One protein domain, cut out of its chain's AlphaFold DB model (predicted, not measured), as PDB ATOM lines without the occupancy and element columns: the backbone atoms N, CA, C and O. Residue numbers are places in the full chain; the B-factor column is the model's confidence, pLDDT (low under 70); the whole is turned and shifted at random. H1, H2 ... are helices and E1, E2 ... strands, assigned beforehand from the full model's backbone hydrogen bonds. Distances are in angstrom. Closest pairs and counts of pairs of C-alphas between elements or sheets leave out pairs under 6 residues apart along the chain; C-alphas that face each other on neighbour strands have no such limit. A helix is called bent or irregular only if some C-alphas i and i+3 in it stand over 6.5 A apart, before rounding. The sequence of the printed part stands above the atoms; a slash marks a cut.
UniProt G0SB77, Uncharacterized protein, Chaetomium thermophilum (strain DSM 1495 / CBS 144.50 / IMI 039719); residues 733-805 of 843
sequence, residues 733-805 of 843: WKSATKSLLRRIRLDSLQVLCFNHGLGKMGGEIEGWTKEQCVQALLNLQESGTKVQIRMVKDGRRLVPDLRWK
ATOM      1  N   TRP A 733     131.847 166.116 184.049       81.44
ATOM      2  CA  TRP A 733     130.825 167.147 183.827       81.44
ATOM      3  C   TRP A 733     130.601 167.360 182.321       81.44
ATOM      4  O   TRP A 733     131.518 167.780 181.616       81.44
ATOM      5  N   LYS A 734     129.383 167.125 181.824       88.50
ATOM      6  CA  LYS A 734     128.992 167.300 180.411       88.50
ATOM      7  C   LYS A 734     127.962 168.431 180.264       88.50
ATOM      8  O   LYS A 734     127.263 168.754 181.220       88.50
ATOM      9  N   SER A 735     127.860 169.048 179.084       92.12
ATOM     10  CA  SER A 735     126.779 170.012 178.781       92.12
ATOM     11  C   SER A 735     125.415 169.317 178.827       92.12
ATOM     12  O   SER A 735     125.318 168.133 178.493       92.12
ATOM     13  N   ALA A 736     124.358 170.033 179.210       92.38
ATOM     14  CA  ALA A 736     123.018 169.469 179.350       92.38
ATOM     15  C   ALA A 736     122.313 169.248 177.997       92.38
ATOM     16  O   ALA A 736     121.423 169.991 177.597       92.38
ATOM     17  N   THR A 737     122.692 168.195 177.270       95.81
ATOM     18  CA  THR A 737     122.024 167.847 176.006       95.81
ATOM     19  C   THR A 737     120.588 167.353 176.232       95.81
ATOM     20  O   THR A 737     120.272 166.731 177.253       95.81
ATOM     21  N   LYS A 738     119.728 167.511 175.215       96.44
ATOM     22  CA  LYS A 738     118.343 166.996 175.199       96.44
ATOM     23  C   LYS A 738     118.252 165.505 175.564       96.44
ATOM     24  O   LYS A 738     117.316 165.085 176.238       96.44
ATOM     25  N   SER A 739     119.244 164.701 175.169       92.88
ATOM     26  CA  SER A 739     119.309 163.261 175.459       92.88
ATOM     27  C   SER A 739     119.778 162.912 176.878       92.88
ATOM     28  O   SER A 739     119.483 161.809 177.344       92.88
ATOM     29  N   LEU A 740     120.472 163.822 177.574       91.88
ATOM     30  CA  LEU A 740     120.822 163.684 178.990       91.88
ATOM     31  C   LEU A 740     119.697 164.205 179.892       91.88
ATOM     32  O   LEU A 740     119.281 163.487 180.799       91.88
ATOM     33  N   LEU A 741     119.126 165.378 179.590       93.94
ATOM     34  CA  LEU A 741     117.971 165.929 180.313       93.94
ATOM     35  C   LEU A 741     116.774 164.957 180.287       93.94
ATOM     36  O   LEU A 741     116.189 164.664 181.328       93.94
ATOM     37  N   ARG A 742     116.486 164.319 179.140       94.56
ATOM     38  CA  ARG A 742     115.465 163.253 179.023       94.56
ATOM     39  C   ARG A 742     115.694 162.024 179.925       94.56
ATOM     40  O   ARG A 742     114.765 161.227 180.070       94.56
ATOM     41  N   ARG A 743     116.870 161.840 180.543       91.00
ATOM     42  CA  ARG A 743     117.158 160.736 181.490       91.00
ATOM     43  C   ARG A 743     116.898 161.095 182.956       91.00
ATOM     44  O   ARG A 743     116.763 160.187 183.770       91.00
ATOM     45  N   ILE A 744     116.789 162.382 183.286       87.25
ATOM     46  CA  ILE A 744     116.418 162.873 184.623       87.25
ATOM     47  C   ILE A 744     114.946 162.481 184.922       87.25
ATOM     48  O   ILE A 744     114.177 162.232 183.989       87.25
ATOM     49  N   ARG A 745     114.523 162.367 186.191       88.88
ATOM     50  CA  ARG A 745     113.091 162.216 186.551       88.88
ATOM     51  C   ARG A 745     112.315 163.508 186.257       88.88
ATOM     52  O   ARG A 745     112.921 164.574 186.216       88.88
ATOM     53  N   LEU A 746     111.000 163.412 186.037       92.62
ATOM     54  CA  LEU A 746     110.159 164.589 185.764       92.62
ATOM     55  C   LEU A 746     110.180 165.556 186.949       92.62
ATOM     56  O   LEU A 746     110.571 166.701 186.793       92.62
ATOM     57  N   ASP A 747     109.875 165.041 188.130       83.69
ATOM     58  CA  ASP A 747     109.873 165.731 189.419       83.69
ATOM     59  C   ASP A 747     111.173 166.538 189.641       83.69
ATOM     60  O   ASP A 747     111.146 167.723 189.968       83.69
ATOM     61  N   SER A 748     112.338 165.947 189.352       86.19
ATOM     62  CA  SER A 748     113.629 166.648 189.441       86.19
ATOM     63  C   SER A 748     113.831 167.705 188.341       86.19
ATOM     64  O   SER A 748     114.464 168.723 188.596       86.19
ATOM     65  N   LEU A 749     113.305 167.497 187.127       93.00
ATOM     66  CA  LEU A 749     113.314 168.499 186.050       93.00
ATOM     67  C   LEU A 749     112.389 169.685 186.360       93.00
ATOM     68  O   LEU A 749     112.753 170.819 186.065       93.00
ATOM     69  N   GLN A 750     111.236 169.442 186.983       90.94
ATOM     70  CA  GLN A 750     110.305 170.479 187.429       90.94
ATOM     71  C   GLN A 750     110.945 171.346 188.521       90.94
ATOM     72  O   GLN A 750     110.989 172.566 188.378       90.94
ATOM     73  N   VAL A 751     111.563 170.730 189.538       81.00
ATOM     74  CA  VAL A 751     112.351 171.446 190.561       81.00
ATOM     75  C   VAL A 751     113.491 172.269 189.940       81.00
ATOM     76  O   VAL A 751     113.749 173.387 190.380       81.00
ATOM     77  N   LEU A 752     114.153 171.778 188.886       84.00
ATOM     78  CA  LEU A 752     115.185 172.545 188.172       84.00
ATOM     79  C   LEU A 752     114.609 173.746 187.413       84.00
ATOM     80  O   LEU A 752     115.170 174.835 187.499       84.00
ATOM     81  N   CYS A 753     113.488 173.582 186.707       91.31
ATOM     82  CA  CYS A 753     112.817 174.696 186.035       91.31
ATOM     83  C   CYS A 753     112.314 175.753 187.027       91.31
ATOM     84  O   CYS A 753     112.430 176.943 186.746       91.31
ATOM     85  N   PHE A 754     111.826 175.330 188.197       86.69
ATOM     86  CA  PHE A 754     111.427 176.215 189.290       86.69
ATOM     87  C   PHE A 754     112.619 176.995 189.862       86.69
ATOM     88  O   PHE A 754     112.576 178.220 189.922       86.69
ATOM     89  N   ASN A 755     113.725 176.313 190.181       80.88
ATOM     90  CA  ASN A 755     114.949 176.945 190.692       80.88
ATOM     91  C   ASN A 755     115.610 177.922 189.697       80.88
ATOM     92  O   ASN A 755     116.408 178.760 190.108       80.88
ATOM     93  N   HIS A 756     115.290 177.818 188.403       81.12
ATOM     94  CA  HIS A 756     115.722 178.746 187.355       81.12
ATOM     95  C   HIS A 756     114.646 179.774 186.945       81.12
ATOM     96  O   HIS A 756     114.858 180.510 185.985       81.12
ATOM     97  N   GLY A 757     113.500 179.837 187.636       88.75
ATOM     98  CA  GLY A 757     112.441 180.819 187.368       88.75
ATOM     99  C   GLY A 757     111.757 180.677 186.001       88.75
ATOM    100  O   GLY A 757     111.220 181.650 185.482       88.75
ATOM    101  N   LEU A 758     111.787 179.486 185.389       89.50
ATOM    102  CA  LEU A 758     111.376 179.290 183.991       89.50
ATOM    103  C   LEU A 758     109.850 179.244 183.770       89.50
ATOM    104  O   LEU A 758     109.412 179.268 182.622       89.50
ATOM    105  N   GLY A 759     109.046 179.183 184.834       83.38
ATOM    106  CA  GLY A 759     107.577 179.239 184.789       83.38
ATOM    107  C   GLY A 759     107.024 180.320 185.718       83.38
ATOM    108  O   GLY A 759     107.694 180.740 186.663       83.38
ATOM    109  N   LYS A 760     105.807 180.798 185.444       61.81
ATOM    110  CA  LYS A 760     105.209 181.941 186.144       61.81
ATOM    111  C   LYS A 760     104.470 181.481 187.399       61.81
ATOM    112  O   LYS A 760     103.395 180.894 187.313       61.81
ATOM    113  N   MET A 761     105.021 181.832 188.564       49.59
ATOM    114  CA  MET A 761     104.499 181.489 189.897       49.59
ATOM    115  C   MET A 761     104.408 179.973 190.183       49.59
ATOM    116  O   MET A 761     104.579 179.116 189.314       49.59
ATOM    117  N   GLY A 762     104.199 179.632 191.458       49.91
ATOM    118  CA  GLY A 762     104.270 178.266 191.992       49.91
ATOM    119  C   GLY A 762     103.072 177.371 191.656       49.91
ATOM    120  O   GLY A 762     102.427 176.872 192.568       49.91
ATOM    121  N   GLY A 763     102.770 177.178 190.369       57.91
ATOM    122  CA  GLY A 763     101.714 176.260 189.921       57.91
ATOM    123  C   GLY A 763     101.854 175.767 188.478       57.91
ATOM    124  O   GLY A 763     101.564 174.606 188.204       57.91
ATOM    125  N   GLU A 764     102.360 176.590 187.548       77.69
ATOM    126  CA  GLU A 764     102.504 176.174 186.139       77.69
ATOM    127  C   GLU A 764     103.425 174.951 185.979       77.69
ATOM    128  O   GLU A 764     103.121 174.036 185.215       77.69
ATOM    129  N   ILE A 765     104.546 174.928 186.708       87.81
ATOM    130  CA  ILE A 765     105.645 173.973 186.487       87.81
ATOM    131  C   ILE A 765     105.284 172.549 186.941       87.81
ATOM    132  O   ILE A 765     105.756 171.588 186.338       87.81
ATOM    133  N   GLU A 766     104.404 172.378 187.932       86.12
ATOM    134  CA  GLU A 766     103.918 171.045 188.335       86.12
ATOM    135  C   GLU A 766     103.092 170.378 187.219       86.12
ATOM    136  O   GLU A 766     103.145 169.160 187.040       86.12
ATOM    137  N   GLY A 767     102.400 171.186 186.407       90.69
ATOM    138  CA  GLY A 767     101.699 170.745 185.200       90.69
ATOM    139  C   GLY A 767     102.591 170.573 183.965       90.69
ATOM    140  O   GLY A 767     102.111 170.095 182.935       90.69
ATOM    141  N   TRP A 768     103.875 170.951 184.013       94.81
ATOM    142  CA  TRP A 768     104.761 170.814 182.855       94.81
ATOM    143  C   TRP A 768     105.101 169.353 182.576       94.81
ATOM    144  O   TRP A 768     105.589 168.620 183.436       94.81
ATOM    145  N   THR A 769     104.937 168.954 181.316       96.50
ATOM    146  CA  THR A 769     105.466 167.688 180.813       96.50
ATOM    147  C   THR A 769     106.993 167.692 180.807       96.50
ATOM    148  O   THR A 769     107.652 168.733 180.729       96.50
ATOM    149  N   LYS A 770     107.578 166.490 180.776       96.81
ATOM    150  CA  LYS A 770     109.033 166.305 180.682       96.81
ATOM    151  C   LYS A 770     109.654 167.065 179.513       96.81
ATOM    152  O   LYS A 770     110.747 167.604 179.641       96.81
ATOM    153  N   GLU A 771     108.941 167.124 178.397       97.25
ATOM    154  CA  GLU A 771     109.380 167.792 177.179       97.25
ATOM    155  C   GLU A 771     109.415 169.318 177.328       97.25
ATOM    156  O   GLU A 771     110.354 169.939 176.831       97.25
ATOM    157  N   GLN A 772     108.476 169.909 178.077       96.50
ATOM    158  CA  GLN A 772     108.497 171.335 178.422       96.50
ATOM    159  C   GLN A 772     109.681 171.663 179.339       96.50
ATOM    160  O   GLN A 772     110.454 172.560 179.016       96.50
ATOM    161  N   CYS A 773     109.903 170.893 180.413       96.50
ATOM    162  CA  CYS A 773     111.054 171.117 181.297       96.50
ATOM    163  C   CYS A 773     112.396 170.961 180.560       96.50
ATOM    164  O   CYS A 773     113.297 171.787 180.700       96.50
ATOM    165  N   VAL A 774     112.527 169.911 179.738       97.19
ATOM    166  CA  VAL A 774     113.720 169.670 178.912       97.19
ATOM    167  C   VAL A 774     113.947 170.821 177.932       97.19
ATOM    168  O   VAL A 774     115.086 171.253 177.784       97.19
ATOM    169  N   GLN A 775     112.903 171.321 177.264       97.25
ATOM    170  CA  GLN A 775     113.056 172.407 176.297       97.25
ATOM    171  C   GLN A 775     113.365 173.744 176.981       97.25
ATOM    172  O   GLN A 775     114.264 174.441 176.532       97.25
ATOM    173  N   ALA A 776     112.722 174.071 178.103       96.00
ATOM    174  CA  ALA A 776     113.009 175.297 178.846       96.00
ATOM    175  C   ALA A 776     114.469 175.355 179.343       96.00
ATOM    176  O   ALA A 776     115.119 176.390 179.224       96.00
ATOM    177  N   LEU A 777     115.019 174.231 179.824       96.06
ATOM    178  CA  LEU A 777     116.431 174.135 180.226       96.06
ATOM    179  C   LEU A 777     117.413 174.208 179.039       96.06
ATOM    180  O   LEU A 777     118.562 174.596 179.233       96.06
ATOM    181  N   LEU A 778     116.980 173.863 177.819       96.44
ATOM    182  CA  LEU A 778     117.771 174.055 176.597       96.44
ATOM    183  C   LEU A 778     117.731 175.513 176.132       96.44
ATOM    184  O   LEU A 778     118.791 176.079 175.894       96.44
ATOM    185  N   ASN A 779     116.552 176.143 176.114       95.25
ATOM    186  CA  ASN A 779     116.397 177.567 175.806       95.25
ATOM    187  C   ASN A 779     117.229 178.439 176.774       95.25
ATOM    188  O   ASN A 779     117.864 179.401 176.355       95.25
ATOM    189  N   LEU A 780     117.285 178.068 178.059       93.75
ATOM    190  CA  LEU A 780     118.148 178.703 179.062       93.75
ATOM    191  C   LEU A 780     119.651 178.513 178.758       93.75
ATOM    192  O   LEU A 780     120.459 179.407 179.014       93.75
ATOM    193  N   GLN A 781     120.042 177.367 178.189       94.12
ATOM    194  CA  GLN A 781     121.421 177.138 177.744       94.12
ATOM    195  C   GLN A 781     121.754 177.926 176.465       94.12
ATOM    196  O   GLN A 781     122.889 178.370 176.301       94.12
ATOM    197  N   GLU A 782     120.772 178.124 175.583       92.69
ATOM    198  CA  GLU A 782     120.868 178.976 174.391       92.69
ATOM    199  C   GLU A 782     120.957 180.465 174.771       92.69
ATOM    200  O   GLU A 782     121.745 181.194 174.175       92.69
ATOM    201  N   SER A 783     120.290 180.903 175.849       90.00
ATOM    202  CA  SER A 783     120.453 182.243 176.442       90.00
ATOM    203  C   SER A 783     121.729 182.395 177.300       90.00
ATOM    204  O   SER A 783     121.753 183.149 178.275       90.00
ATOM    205  N   GLY A 784     122.787 181.636 176.994       89.50
ATOM    206  CA  GLY A 784     124.117 181.737 177.610       89.50
ATOM    207  C   GLY A 784     124.299 181.078 178.989       89.50
ATOM    208  O   GLY A 784     125.435 180.964 179.458       89.50
ATOM    209  N   THR A 785     123.242 180.596 179.653       87.88
ATOM    210  CA  THR A 785     123.363 180.018 181.006       87.88
ATOM    211  C   THR A 785     123.859 178.572 180.945       87.88
ATOM    212  O   THR A 785     123.141 177.647 180.575       87.88
ATOM    213  N   LYS A 786     125.115 178.339 181.336       88.69
ATOM    214  CA  LYS A 786     125.787 177.041 181.151       88.69
ATOM    215  C   LYS A 786     125.284 175.933 182.095       88.69
ATOM    216  O   LYS A 786     125.887 175.667 183.136       88.69
ATOM    217  N   VAL A 787     124.232 175.223 181.692       87.06
ATOM    218  CA  VAL A 787     123.715 174.033 182.391       87.06
ATOM    219  C   VAL A 787     124.656 172.828 182.183       87.06
ATOM    220  O   VAL A 787     124.931 172.427 181.050       87.06
ATOM    221  N   GLN A 788     125.159 172.219 183.267       89.31
ATOM    222  CA  GLN A 788     126.077 171.067 183.202       89.31
ATOM    223  C   GLN A 788     125.636 169.883 184.072       89.31
ATOM    224  O   GLN A 788     125.470 170.022 185.281       89.31
ATOM    225  N   ILE A 789     125.542 168.699 183.456       83.81
ATOM    226  CA  ILE A 789     125.188 167.423 184.091       83.81
ATOM    227  C   ILE A 789     126.456 166.592 184.334       83.81
ATOM    228  O   ILE A 789     127.181 166.243 183.400       83.81
ATOM    229  N   ARG A 790     126.694 166.216 185.588       80.12
ATOM    230  CA  ARG A 790     127.656 165.199 186.023       80.12
ATOM    231  C   ARG A 790     127.001 163.831 186.016       80.12
ATOM    232  O   ARG A 790     125.908 163.644 186.539       80.12
ATOM    233  N   MET A 791     127.706 162.852 185.464       71.75
ATOM    234  CA  MET A 791     127.235 161.470 185.421       71.75
ATOM    235  C   MET A 791     127.809 160.692 186.609       71.75
ATOM    236  O   MET A 791     128.966 160.270 186.578       71.75
ATOM    237  N   VAL A 792     127.014 160.484 187.661       71.19
ATOM    238  CA  VAL A 792     127.398 159.620 188.785       71.19
ATOM    239  C   VAL A 792     127.192 158.161 188.373       71.19
ATOM    240  O   VAL A 792     126.074 157.718 188.098       71.19
ATOM    241  N   LYS A 793     128.297 157.412 188.288       58.62
ATOM    242  CA  LYS A 793     128.328 156.000 187.878       58.62
ATOM    243  C   LYS A 793     128.074 155.081 189.078       58.62
ATOM    244  O   LYS A 793     128.982 154.395 189.541       58.62
ATOM    245  N   ASP A 794     126.846 155.089 189.584       48.38
ATOM    246  CA  ASP A 794     126.462 154.280 190.740       48.38
ATOM    247  C   ASP A 794     125.966 152.884 190.330       48.38
ATOM    248  O   ASP A 794     124.794 152.687 190.006       48.38
ATOM    249  N   GLY A 795     126.900 151.923 190.316       43.00
ATOM    250  CA  GLY A 795     126.690 150.465 190.336       43.00
ATOM    251  C   GLY A 795     125.906 149.834 189.176       43.00
ATOM    252  O   GLY A 795     126.412 148.948 188.490       43.00
ATOM    253  N   ARG A 796     124.647 150.242 188.994       39.38
ATOM    254  CA  ARG A 796     123.662 149.695 188.045       39.38
ATOM    255  C   ARG A 796     122.860 150.773 187.298       39.38
ATOM    256  O   ARG A 796     122.108 150.424 186.391       39.38
ATOM    257  N   ARG A 797     122.993 152.065 187.640       44.50
ATOM    258  CA  ARG A 797     122.350 153.189 186.927       44.50
ATOM    259  C   ARG A 797     123.285 154.399 186.815       44.50
ATOM    260  O   ARG A 797     124.290 154.506 187.509       44.50
ATOM    261  N   LEU A 798     122.948 155.303 185.898       43.44
ATOM    262  CA  LEU A 798     123.575 156.619 185.779       43.44
ATOM    263  C   LEU A 798     122.673 157.630 186.487       43.44
ATOM    264  O   LEU A 798     121.558 157.863 186.019       43.44
ATOM    265  N   VAL A 799     123.143 158.208 187.592       47.47
ATOM    266  CA  VAL A 799     122.415 159.263 188.311       47.47
ATOM    267  C   VAL A 799     122.976 160.625 187.877       47.47
ATOM    268  O   VAL A 799     124.191 160.821 187.950       47.47
ATOM    269  N   PRO A 800     122.139 161.546 187.372       49.22
ATOM    270  CA  PRO A 800     122.564 162.884 186.989       49.22
ATOM    271  C   PRO A 800     122.658 163.795 188.220       49.22
ATOM    272  O   PRO A 800     121.709 163.910 188.990       49.22
ATOM    273  N   ASP A 801     123.802 164.452 188.367       47.41
ATOM    274  CA  ASP A 801     124.107 165.493 189.356       47.41
ATOM    275  C   ASP A 801     124.388 166.815 188.611       47.41
ATOM    276  O   ASP A 801     124.732 166.785 187.427       47.41
ATOM    277  N   LEU A 802     124.195 167.978 189.231       52.44
ATOM    278  CA  LEU A 802     124.104 169.271 188.534       52.44
ATOM    279  C   LEU A 802     124.889 170.375 189.249       52.44
ATOM    280  O   LEU A 802     124.867 170.494 190.471       52.44
ATOM    281  N   ARG A 803     125.578 171.210 188.465       45.72
ATOM    282  CA  ARG A 803     126.384 172.332 188.961       45.72
ATOM    283  C   ARG A 803     126.327 173.491 187.984       45.72
ATOM    284  O   ARG A 803     126.427 173.303 186.774       45.72
ATOM    285  N   TRP A 804     126.231 174.689 188.541       53.72
ATOM    286  CA  TRP A 804     126.227 175.951 187.819       53.72
ATOM    287  C   TRP A 804     127.406 176.828 188.262       53.72
ATOM    288  O   TRP A 804     127.978 176.663 189.343       53.72
ATOM    289  N   LYS A 805     127.768 177.772 187.397       34.25
ATOM    290  CA  LYS A 805     128.515 178.983 187.733       34.25
ATOM    291  C   LYS A 805     127.662 180.153 187.264       34.25
ATOM    292  O   LYS A 805     127.183 180.112 186.135       34.25
TER     293      LYS A 805
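AT A GLANCE: This is residues 733 to 805 of the 843 residues of an uncharacterized protein of Chaetomium thermophilum (strain DSM 1495 / CBS 144.50 / IMI 039719) (UniProt G0SB77). A small helical part, with H2 and H4 packed together in its middle, makes one end, and a narrow antiparallel sheet, chiefly the long hairpin of E2 and E3, makes the other. Short E1 lies beside the part of E2 nearer the helices, H1 lies between H4 and the sheet, and H3 lies beyond H2 at the end far from the hairpin. The printed part has 73 residues, with four named helices and three named strands in the order E1 H1 H2 H3 H4 E2 E3, and the class is mixed, helices and strands. The sheet runs E1 E2 E3. The whole is compact, with a radius of gyration of the C-alphas of 12.1 A and spans of 38 by 25 by 18 A.

HOW THE PARTS SIT: E1, residues 733 to 735, is an edge strand, antiparallel to the inner strand E2, residues 788 to 794, at 134 degrees; N 734 and O 789 are 2.8 A apart, within hydrogen-bond range. H1, residues 738 to 741, only grazes the sheet, with residues 740 to 741. H4, residues 770 to 782, touches H1 with residues 774 to 778 alone; the closest C-alphas are those of Leu 741 and Val 774, 5.8 A apart. H2, residues 746 to 755, touches H4 at a steep tilt of 38 degrees, the same way; the closest C-alphas are those of Leu 746 and Lys 770, 5.5 A. H2 and H3, residues 761 to 767, form a helical hairpin at a shallow tilt of 19 degrees, opposite ways; their closest C-alphas, Gln 750 and Ile 765, are 5.9 A apart. H3 and H4 are only just apart, at 8.0 A. E2 and the edge strand E3, residues 797 to 803, form an antiparallel hairpin at 146 degrees; N 790 and O 801 are 2.7 A apart and N 799 and O 792 3.0 A, within hydrogen-bond range. In H2 and H4 every O i to N i+4 pair is within hydrogen-bond range; in H3 it is 0 of 3, with 1 of 4 O i to N i+3 pairs, and H1 is too short for an O i to N i+4 pair.

IN THESE COORDINATES: E1 begins at C-alpha 733 (130.825, 167.147, 183.827) and is 7.1 A long; H1 is 5.2 A. H2 measures 14.1 A and H3 12.1 A; H3 is irregular, with C-alphas 762 and 765 7.1 A apart. H4 begins at C-alpha 770 (109.033, 166.305, 180.682) and measures 18.4 A. E2 measures 18.4 A, and E3 19.7 A, ending at C-alpha 803 (126.384, 172.332, 188.961).

THE WHOLE: The two C-alphas farthest apart are those of Lys 760 and Gly 795, 38.3 A. The printed part has no cut, and its links between named elements are tight. Mean pLDDT of the printed part is 80.1; residues 760 to 763 and 793 to 805 are under 70.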